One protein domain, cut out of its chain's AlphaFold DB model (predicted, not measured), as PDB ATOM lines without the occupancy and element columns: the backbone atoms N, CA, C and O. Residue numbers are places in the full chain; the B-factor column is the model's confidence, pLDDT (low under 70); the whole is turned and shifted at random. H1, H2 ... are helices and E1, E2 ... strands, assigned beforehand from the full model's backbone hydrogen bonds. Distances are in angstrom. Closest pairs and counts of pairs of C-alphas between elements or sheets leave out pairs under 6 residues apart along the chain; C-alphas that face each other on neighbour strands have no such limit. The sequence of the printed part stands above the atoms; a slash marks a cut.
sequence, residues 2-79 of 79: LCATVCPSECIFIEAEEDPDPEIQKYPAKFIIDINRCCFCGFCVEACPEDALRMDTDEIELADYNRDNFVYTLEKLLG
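This is residues 2 to 79 of the 79 residues of the protein "4Fe-4S ferredoxin-type domain-containing protein" of marine sediment metagenome (UniProt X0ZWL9). What is the main picture? A long hairpin of E1 and E2, widened near its open end by the short E3, makes a narrow antiparallel sheet, while H1 and H2 sit together off the start of E1. A long stretch without named elements, residues 47 to 66, loops from H2 round to H3. What is it made of? The 78 printed residues run H1 E1 E2 H2 H3 E3 H4, sheet order E1, E2, E3, class mixed helices and strands, with under half of the residues in named elements. It is elongated, 43 by 24 by 22 A, yet only just compact, close to loose, with a radius of gyration of the C-alphas of 13.4 A.

Where are the strands? E1 is residues 12 to 17, 16.6 A long; E2 is 27 to 34, 20.0 A, and bends by 52 degrees at residue 30; E3 is 71 to 73. Where are the helices? H1 is residues 2 to 6, from C-alpha 2 at (156.253, 146.282, 142.338). H2 is 43 to 46, H3 67 to 70, and H4 74 to 77, ending at C-alpha 77 at (153.021, 156.509, 156.075).

How do the strands pair? In the hairpin E1 and E2, N 13 and O 32 are 2.9 A apart; between E2 and E3, also antiparallel, N 72 and O 33 are 2.8 A apart. Where are the helices? H1 and H4 are on the same face of the sheet, over none of its strands; H3 only just grazes it, with residues 67 to 70. H1 and H2 touch, the closest C-alphas being those of Cys 3 and Cys 44, 4.3 A. How are the helix backbones? The O i to N i+4 pair of H1 is within hydrogen-bond range; H2, H3 and H4 are too short for one.

How far does it reach? The two C-alphas farthest apart, of Pro 22 and Tyr 65, are 43.3 A apart. Is it whole and sure? The printed part has no cut, the link from H2 to H3 is long, and no printed residue is under 70 in pLDDT.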
ATOM      1  N   LEU A   2     155.905 145.554 143.570       89.38
ATOM      2  CA  LEU A   2     156.253 146.282 142.338       89.38
ATOM      3  C   LEU A   2     156.953 147.626 142.600       89.38
ATOM      4  O   LEU A   2     157.926 147.945 141.926       89.38
ATOM      5  N   CYS A   3     156.517 148.373 143.619       94.75
ATOM      6  CA  CYS A   3     157.089 149.675 143.968       94.75
ATOM      7  C   CYS A   3     158.581 149.608 144.342       94.75
ATOM      8  O   CYS A   3     159.348 150.466 143.915       94.75
ATOM      9  N   ALA A   4     159.019 148.579 145.073       95.94
ATOM     10  CA  ALA A   4     160.435 148.390 145.389       95.94
ATOM     11  C   ALA A   4     161.263 148.040 144.145       95.94
ATOM     12  O   ALA A   4     162.361 148.554 143.971       95.94
ATOM     13  N   THR A   5     160.718 147.209 143.253       95.75
ATOM     14  CA  THR A   5     161.396 146.788 142.019       95.75
ATOM     15  C   THR A   5     161.513 147.910 140.987       95.75
ATOM     16  O   THR A   5     162.513 147.979 140.282       95.75
ATOM     17  N   VAL A   6     160.508 148.784 140.881       97.31
ATOM     18  CA  VAL A   6     160.515 149.898 139.916       97.31
ATOM     19  C   VAL A   6     161.318 151.105 140.415       97.31
ATOM     20  O   VAL A   6     161.622 152.004 139.635       97.31
ATOM     21  N   CYS A   7     161.639 151.160 141.712       97.62
ATOM     22  CA  CYS A   7     162.302 152.306 142.320       97.62
ATOM     23  C   CYS A   7     163.728 152.476 141.762       97.62
ATOM     24  O   CYS A   7     164.598 151.656 142.064       97.62
ATOM     25  N   PRO A   8     164.026 153.559 141.018       97.44
ATOM     26  CA  PRO A   8     165.332 153.730 140.383       97.44
ATOM     27  C   PRO A   8     166.451 154.047 141.383       97.44
ATOM     28  O   PRO A   8     167.623 153.876 141.063       97.44
ATOM     29  N   SER A   9     166.110 154.533 142.580       97.69
ATOM     30  CA  SER A   9     167.074 154.840 143.640       97.69
ATOM     31  C   SER A   9     167.187 153.746 144.702       97.69
ATOM     32  O   SER A   9     167.970 153.904 145.645       97.69
ATOM     33  N   GLU A  10     166.430 152.652 144.553       97.12
ATOM     34  CA  GLU A  10     166.395 151.513 145.479       97.12
ATOM     35  C   GLU A  10     166.187 151.952 146.942       97.12
ATOM     36  O   GLU A  10     166.885 151.501 147.856       97.12
ATOM     37  N   CYS A  11     165.267 152.897 147.170       97.75
ATOM     38  CA  CYS A  11     165.007 153.470 148.494       97.75
ATOM     39  C   CYS A  11     163.843 152.817 149.255       97.75
ATOM     40  O   CYS A  11     163.579 153.210 150.389       97.75
ATOM     41  N   ILE A  12     163.153 151.842 148.655       97.56
ATOM     42  CA  ILE A  12     161.980 151.183 149.242       97.56
ATOM     43  C   ILE A  12     162.354 149.766 149.684       97.56
ATOM     44  O   ILE A  12     162.840 148.969 148.882       97.56
ATOM     45  N   PHE A  13     162.074 149.439 150.943       97.00
ATOM     46  CA  PHE A  13     162.223 148.100 151.505       97.00
ATOM     47  C   PHE A  13     160.861 147.550 151.936       97.00
ATOM     48  O   PHE A  13     160.068 148.258 152.559       97.00
ATOM     49  N   ILE A  14     160.596 146.286 151.600       95.88
ATOM     50  CA  ILE A  14     159.328 145.615 151.897       95.88
ATOM     51  C   ILE A  14     159.616 144.217 152.431       95.88
ATOM     52  O   ILE A  14     160.308 143.432 151.783       95.88
ATOM     53  N   GLU A  15     159.023 143.895 153.572       95.25
ATOM     54  CA  GLU A  15     158.948 142.544 154.123       95.25
ATOM     55  C   GLU A  15     157.470 142.151 154.169       95.25
ATOM     56  O   GLU A  15     156.661 142.882 154.735       95.25
ATOM     57  N   ALA A  16     157.106 141.043 153.520       93.94
ATOM     58  CA  ALA A  16     155.728 140.557 153.468       93.94
ATOM     59  C   ALA A  16     155.535 139.376 154.425       93.94
ATOM     60  O   ALA A  16     156.407 138.510 154.508       93.94
ATOM     61  N   GLU A  17     154.375 139.314 155.068       94.75
ATOM     62  CA  GLU A  17     153.968 138.237 155.976       94.75
ATOM     63  C   GLU A  17     152.542 137.763 155.636       94.75
ATOM     64  O   GLU A  17     151.822 138.418 154.874       94.75
ATOM     65  N   GLU A  18     152.170 136.579 156.125       94.38
ATOM     66  CA  GLU A  18     150.820 136.023 155.986       94.38
ATOM     67  C   GLU A  18     149.862 136.717 156.956       94.38
ATOM     68  O   GLU A  18     150.196 136.920 158.123       94.38
ATOM     69  N   ASP A  19     148.676 137.078 156.475       93.56
ATOM     70  CA  ASP A  19     147.654 137.689 157.320       93.56
ATOM     71  C   ASP A  19     146.919 136.606 158.138       93.56
ATOM     72  O   ASP A  19     146.683 135.505 157.627       93.56
ATOM     73  N   PRO A  20     146.556 136.867 159.408       91.69
ATOM     74  CA  PRO A  20     145.702 135.963 160.176       91.69
ATOM     75  C   PRO A  20     144.322 135.726 159.546       91.69
ATOM     76  O   PRO A  20     143.706 134.690 159.818       91.69
ATOM     77  N   ASP A  21     143.821 136.674 158.748       93.88
ATOM     78  CA  ASP A  21     142.597 136.524 157.969       93.88
ATOM     79  C   ASP A  21     142.871 135.707 156.690       93.88
ATOM     80  O   ASP A  21     143.612 136.157 155.813       93.88
ATOM     81  N   PRO A  22     142.260 134.518 156.523       90.56
ATOM     82  CA  PRO A  22     142.479 133.675 155.351       90.56
ATOM     83  C   PRO A  22     141.977 134.286 154.031       90.56
ATOM     84  O   PRO A  22     142.315 133.759 152.968       90.56
ATOM     85  N   GLU A  23     141.167 135.351 154.062       93.75
ATOM     86  CA  GLU A  23     140.766 136.090 152.857       93.75
ATOM     87  C   GLU A  23     141.879 137.019 152.342       93.75
ATOM     88  O   GLU A  23     141.918 137.338 151.149       93.75
ATOM     89  N   ILE A  24     142.819 137.414 153.207       88.50
ATOM     90  CA  ILE A  24     143.942 138.289 152.867       88.50
ATOM     91  C   ILE A  24     145.183 137.436 152.619       88.50
ATOM     92  O   ILE A  24     145.718 136.773 153.500       88.50
ATOM     93  N   GLN A  25     145.695 137.466 151.387       87.38
ATOM     94  CA  GLN A  25     146.811 136.594 151.027       87.38
ATOM     95  C   GLN A  25     148.124 136.981 151.730       87.38
ATOM     96  O   GLN A  25     148.854 136.100 152.181       87.38
ATOM     97  N   LYS A  26     148.466 138.277 151.741       90.31
ATOM     98  CA  LYS A  26     149.699 138.824 152.335       90.31
ATOM     99  C   LYS A  26     149.507 140.277 152.730       90.31
ATOM    100  O   LYS A  26     148.833 141.018 152.016       90.31
ATOM    101  N   TYR A  27     150.230 140.698 153.760       91.19
ATOM    102  CA  TYR A  27     150.333 142.096 154.168       91.19
ATOM    103  C   TYR A  27     151.811 142.516 154.316       91.19
ATOM    104  O   TYR A  27     152.694 141.660 154.457       91.19
ATOM    105  N   PRO A  28     152.135 143.819 154.217       92.38
ATOM    106  CA  PRO A  28     153.499 144.296 154.400       92.38
ATOM    107  C   PRO A  28     153.828 144.414 155.897       92.38
ATOM    108  O   PRO A  28     153.576 145.449 156.504       92.38
ATOM    109  N   ALA A  29     154.436 143.382 156.487       93.88
ATOM    110  CA  ALA A  29     154.930 143.420 157.868       93.88
ATOM    111  C   ALA A  29     155.968 144.529 158.103       93.88
ATOM    112  O   ALA A  29     156.031 145.114 159.182       93.88
ATOM    113  N   LYS A  30     156.771 144.854 157.082       95.31
ATOM    114  CA  LYS A  30     157.581 146.077 157.061       95.31
ATOM    115  C   LYS A  30     157.432 146.777 155.727       95.31
ATOM    116  O   LYS A  30     157.577 146.158 154.674       95.31
ATOM    117  N   PHE A  31     157.233 148.085 155.781       96.19
ATOM    118  CA  PHE A  31     157.293 148.960 154.623       96.19
ATOM    119  C   PHE A  31     158.111 150.190 155.001       96.19
ATOM    120  O   PHE A  31     157.758 150.897 155.942       96.19
ATOM    121  N   ILE A  32     159.240 150.407 154.327       97.38
ATOM    122  CA  ILE A  32     160.163 151.499 154.645       97.38
ATOM    123  C   ILE A  32     160.528 152.244 153.367       97.38
ATOM    124  O   ILE A  32     160.879 151.613 152.370       97.38
ATOM    125  N   ILE A  33     160.497 153.576 153.410       97.06
ATOM    126  CA  ILE A  33     161.028 154.448 152.359       97.06
ATOM    127  C   ILE A  33     162.119 155.341 152.955       97.06
ATOM    128  O   ILE A  33     161.861 156.111 153.877       97.06
ATOM    129  N   ASP A  34     163.333 155.279 152.412       97.44
ATOM    130  CA  ASP A  34     164.390 156.243 152.738       97.44
ATOM    131  C   ASP A  34     164.250 157.497 151.865       97.44
ATOM    132  O   ASP A  34     164.666 157.533 150.700       97.44
ATOM    133  N   ILE A  35     163.669 158.548 152.440       95.62
ATOM    134  CA  ILE A  35     163.442 159.833 151.778       95.62
ATOM    135  C   ILE A  35     164.762 160.544 151.461       95.62
ATOM    136  O   ILE A  35     164.821 161.272 150.475       95.62
ATOM    137  N   ASN A  36     165.863 160.255 152.171       94.88
ATOM    138  CA  ASN A  36     167.178 160.802 151.805       94.88
ATOM    139  C   ASN A  36     167.654 160.316 150.428       94.88
ATOM    140  O   ASN A  36     168.506 160.950 149.806       94.88
ATOM    141  N   ARG A  37     167.164 159.153 149.981       96.50
ATOM    142  CA  ARG A  37     167.525 158.527 148.701       96.50
ATOM    143  C   ARG A  37     166.425 158.651 147.653       96.50
ATOM    144  O   ARG A  37     166.665 158.359 146.481       96.50
ATOM    145  N   CYS A  38     165.213 159.026 148.047       96.44
ATOM    146  CA  CYS A  38     164.103 159.187 147.122       96.44
ATOM    147  C   CYS A  38     164.373 160.361 146.169       96.44
ATOM    148  O   CYS A  38     164.698 161.462 146.600       96.44
ATOM    149  N   CYS A  39     164.221 160.135 144.864       95.81
ATOM    150  CA  CYS A  39     164.312 161.193 143.852       95.81
ATOM    151  C   CYS A  39     162.941 161.752 143.435       95.81
ATOM    152  O   CYS A  39     162.869 162.510 142.474       95.81
ATOM    153  N   PHE A  40     161.865 161.357 144.128       94.94
ATOM    154  CA  PHE A  40     160.490 161.814 143.889       94.94
ATOM    155  C   PHE A  40     160.001 161.635 142.437       94.94
ATOM    156  O   PHE A  40     159.251 162.450 141.914       94.94
ATOM    157  N   CYS A  41     160.416 160.550 141.774       96.50
ATOM    158  CA  CYS A  41     160.080 160.289 140.368       96.50
ATOM    159  C   CYS A  41     158.631 159.835 140.106       96.50
ATOM    160  O   CYS A  41     158.215 159.828 138.954       96.50
ATOM    161  N   GLY A  42     157.883 159.404 141.129       94.94
ATOM    162  CA  GLY A  42     156.491 158.949 140.989       94.94
ATOM    163  C   GLY A  42     156.291 157.507 140.497       94.94
ATOM    164  O   GLY A  42     155.181 156.991 140.577       94.94
ATOM    165  N   PHE A  43     157.339 156.790 140.074       96.75
ATOM    166  CA  PHE A  43     157.184 155.434 139.513       96.75
ATOM    167  C   PHE A  43     156.574 154.415 140.483       96.75
ATOM    168  O   PHE A  43     155.881 153.495 140.058       96.75
ATOM    169  N   CYS A  44     156.814 154.562 141.788       96.62
ATOM    170  CA  CYS A  44     156.213 153.688 142.793       96.62
ATOM    171  C   CYS A  44     154.686 153.842 142.886       96.62
ATOM    172  O   CYS A  44     154.022 152.852 143.187       96.62
ATOM    173  N   VAL A  45     154.155 155.038 142.607       95.62
ATOM    174  CA  VAL A  45     152.714 155.329 142.561       95.62
ATOM    175  C   VAL A  45     152.113 154.698 141.309       95.62
ATOM    176  O   VAL A  45     151.198 153.890 141.407       95.62
ATOM    177  N   GLU A  46     152.696 154.971 140.139       94.69
ATOM    178  CA  GLU A  46     152.197 154.448 138.857       94.69
ATOM    179  C   GLU A  46     152.235 152.915 138.772       94.69
ATOM    180  O   GLU A  46     151.356 152.294 138.178       94.69
ATOM    181  N   ALA A  47     153.249 152.284 139.367       95.38
ATOM    182  CA  ALA A  47     153.391 150.832 139.351       95.38
ATOM    183  C   ALA A  47     152.467 150.107 140.344       95.38
ATOM    184  O   ALA A  47     152.450 148.872 140.349       95.38
ATOM    185  N   CYS A  48     151.767 150.825 141.230       94.56
ATOM    186  CA  CYS A  48     150.954 150.213 142.273       94.56
ATOM    187  C   CYS A  48     149.575 149.805 141.721       94.56
ATOM    188  O   CYS A  48     148.780 150.677 141.383       94.56
ATOM    189  N   PRO A  49     149.245 148.501 141.655       92.81
ATOM    190  CA  PRO A  49     147.983 148.047 141.063       92.81
ATOM    191  C   PRO A  49     146.755 148.387 141.920       92.81
ATOM    192  O   PRO A  49     145.658 148.492 141.387       92.81
ATOM    193  N   GLU A  50     146.958 148.571 143.226       92.31
ATOM    194  CA  GLU A  50     145.905 148.816 144.220       92.31
ATOM    195  C   GLU A  50     145.911 150.264 144.741       92.31
ATOM    196  O   GLU A  50     145.265 150.560 145.740       92.31
ATOM    197  N   ASP A  51     146.687 151.160 144.115       91.44
ATOM    198  CA  ASP A  51     146.745 152.586 144.480       91.44
ATOM    199  C   ASP A  51     147.080 152.840 145.973       91.44
ATOM    200  O   ASP A  51     146.557 153.740 146.632       91.44
ATOM    201  N   ALA A  52     147.963 151.999 146.530       92.50
ATOM    202  CA  ALA A  52     148.334 152.003 147.950       92.50
ATOM    203  C   ALA A  52     149.366 153.083 148.343       92.50
ATOM    204  O   ALA A  52     149.642 153.265 149.525       92.50
ATOM    205  N   LEU A  53     149.980 153.766 147.372       92.50
ATOM    206  CA  LEU A  53     150.954 154.839 147.595       92.50
ATOM    207  C   LEU A  53     150.510 156.080 146.836       92.50
ATOM    208  O   LEU A  53     150.121 155.976 145.676       92.50
ATOM    209  N   ARG A  54     150.651 157.245 147.466       90.88
ATOM    210  CA  ARG A  54     150.277 158.540 146.900       90.88
ATOM    211  C   ARG A  54     151.371 159.577 147.122       90.88
ATOM    212  O   ARG A  54     152.154 159.471 148.062       90.88
ATOM    213  N   MET A  55     151.433 160.558 146.229       90.94
ATOM    214  CA  MET A  55     152.370 161.692 146.287       90.94
ATOM    215  C   MET A  55     151.666 163.037 146.034       90.94
ATOM    216  O   MET A  55     152.321 164.049 145.811       90.94
ATOM    217  N   ASP A  56     150.336 163.048 146.042       87.75
ATOM    218  CA  ASP A  56     149.454 164.181 145.748       87.75
ATOM    219  C   ASP A  56     148.881 164.827 147.023       87.75
ATOM    220  O   ASP A  56     147.824 165.448 146.994       87.75
ATOM    221  N   THR A  57     149.579 164.690 148.154       84.75
ATOM    222  CA  THR A  57     149.149 165.212 149.464       84.75
ATOM    223  C   THR A  57     149.432 166.703 149.662       84.75
ATOM    224  O   THR A  57     149.108 167.246 150.713       84.75
ATOM    225  N   ASP A  58     150.066 167.369 148.689       85.75
ATOM    226  CA  ASP A  58     150.601 168.738 148.786       85.75
ATOM    227  C   ASP A  58     151.613 168.955 149.940       85.75
ATOM    228  O   ASP A  58     152.047 170.080 150.206       85.75
ATOM    229  N   GLU A  59     152.064 167.881 150.597       85.19
ATOM    230  CA  GLU A  59     153.072 167.931 151.656       85.19
ATOM    231  C   GLU A  59     154.477 168.113 151.073       85.19
ATOM    232  O   GLU A  59     155.168 167.163 150.702       85.19
ATOM    233  N   ILE A  60     154.912 169.369 151.001       85.94
ATOM    234  CA  ILE A  60     156.223 169.747 150.453       85.94
ATOM    235  C   ILE A  60     157.221 170.213 151.522       85.94
ATOM    236  O   ILE A  60     158.422 170.303 151.263       85.94
ATOM    237  N   GLU A  61     156.752 170.491 152.739       90.81
ATOM    238  CA  GLU A  61     157.578 170.957 153.858       90.81
ATOM    239  C   GLU A  61     158.163 169.778 154.651       90.81
ATOM    240  O   GLU A  61     157.811 169.528 155.798       90.81
ATOM    241  N   LEU A  62     159.079 169.036 154.025       89.00
ATOM    242  CA  LEU A  62     159.678 167.824 154.609       89.00
ATOM    243  C   LEU A  62     161.006 168.076 155.345       89.00
ATOM    244  O   LEU A  62     161.693 167.131 155.724       89.00
ATOM    245  N   ALA A  63     161.427 169.335 155.481       92.56
ATOM    246  CA  ALA A  63     162.742 169.671 156.017       92.56
ATOM    247  C   ALA A  63     162.867 169.303 157.504       92.56
ATOM    248  O   ALA A  63     162.046 169.693 158.329       92.56
ATOM    249  N   ASP A  64     163.955 168.618 157.849       94.62
ATOM    250  CA  ASP A  64     164.273 168.209 159.212       94.62
ATOM    251  C   ASP A  64     165.794 168.267 159.438       94.62
ATOM    252  O   ASP A  64     166.589 168.211 158.496       94.62
ATOM    253  N   TYR A  65     166.203 168.399 160.697       95.44
ATOM    254  CA  TYR A  65     167.603 168.438 161.116       95.44
ATOM    255  C   TYR A  65     168.168 167.050 161.431       95.44
ATOM    256  O   TYR A  65     169.391 166.894 161.477       95.44
ATOM    257  N   ASN A  66     167.311 166.051 161.664       96.12
ATOM    258  CA  ASN A  66     167.738 164.683 161.924       96.12
ATOM    259  C   ASN A  66     167.542 163.797 160.689       96.12
ATOM    260  O   ASN A  66     166.438 163.655 160.171       96.12
ATOM    261  N   ARG A  67     168.620 163.133 160.263       93.25
ATOM    262  CA  ARG A  67     168.605 162.199 159.134       93.25
ATOM    263  C   ARG A  67     167.640 161.030 159.344       93.25
ATOM    264  O   ARG A  67     167.028 160.576 158.379       93.25
ATOM    265  N   ASP A  68     167.490 160.571 160.585       95.00
ATOM    266  CA  ASP A  68     166.628 159.432 160.916       95.00
ATOM    267  C   ASP A  68     165.146 159.748 160.670       95.00
ATOM    268  O   ASP A  68     164.369 158.857 160.335       95.00
ATOM    269  N   ASN A  69     164.757 161.029 160.726       95.00
ATOM    270  CA  ASN A  69     163.377 161.450 160.485       95.00
ATOM    271  C   ASN A  69     162.955 161.283 159.017       95.00
ATOM    272  O   ASN A  69     161.755 161.244 158.735       95.00
ATOM    273  N   PHE A  70     163.913 161.125 158.101       95.31
ATOM    274  CA  PHE A  70     163.693 160.862 156.679       95.31
ATOM    275  C   PHE A  70     163.578 159.367 156.345       95.31
ATOM    276  O   PHE A  70     163.405 159.017 155.182       95.31
ATOM    277  N   VAL A  71     163.658 158.470 157.329       97.06
ATOM    278  CA  VAL A  71     163.344 157.051 157.132       97.06
ATOM    279  C   VAL A  71     161.886 156.834 157.518       97.06
ATOM    280  O   VAL A  71     161.527 156.847 158.692       97.06
ATOM    281  N   TYR A  72     161.021 156.697 156.518       95.69
ATOM    282  CA  TYR A  72     159.579 156.616 156.728       95.69
ATOM    283  C   TYR A  72     159.179 155.157 156.879       95.69
ATOM    284  O   TYR A  72     159.379 154.367 155.958       95.69
ATOM    285  N   THR A  73     158.638 154.802 158.042       96.75
ATOM    286  CA  THR A  73     158.097 153.468 158.322       96.75
ATOM    287  C   THR A  73     156.625 153.379 157.925       96.75
ATOM    288  O   THR A  73     155.985 154.396 157.652       96.75
ATOM    289  N   LEU A  74     156.074 152.165 157.924       94.31
ATOM    290  CA  LEU A  74     154.667 151.915 157.620       94.31
ATOM    291  C   LEU A  74     153.744 152.754 158.512       94.31
ATOM    292  O   LEU A  74     152.808 153.369 158.017       94.31
ATOM    293  N   GLU A  75     154.045 152.842 159.808       93.88
ATOM    294  CA  GLU A  75     153.255 153.618 160.766       93.88
ATOM    295  C   GLU A  75     153.274 155.112 160.440       93.88
ATOM    296  O   GLU A  75     152.255 155.781 160.576       93.88
ATOM    297  N   LYS A  76     154.419 155.632 159.982       92.12
ATOM    298  CA  LYS A  76     154.551 157.035 159.574       92.12
ATOM    299  C   LYS A  76     153.807 157.334 158.271       92.12
ATOM    300  O   LYS A  76     153.358 158.455 158.093       92.12
ATOM    301  N   LEU A  77     153.698 156.359 157.369       91.44
ATOM    302  CA  LEU A  77     153.021 156.509 156.075       91.44
ATOM    303  C   LEU A  77     151.494 156.377 156.164       91.44
ATOM    304  O   LEU A  77     150.799 156.814 155.254       91.44
ATOM    305  N   LEU A  78     150.983 155.734 157.218       90.44
ATOM    306  CA  LEU A  78     149.549 155.540 157.456       90.44
ATOM    307  C   LEU A  78     148.924 156.602 158.376       90.44
ATOM    308  O   LEU A  78     147.708 156.573 158.575       90.44
ATOM    309  N   GLY A  79     149.745 157.464 158.982       73.88
ATOM    310  CA  GLY A  79     149.311 158.553 159.863       73.88
ATOM    311  C   GLY A  79     148.898 159.791 159.088       73.88
ATOM    312  O   GLY A  79     147.951 160.456 159.562       73.88
TER     313      GLY A  79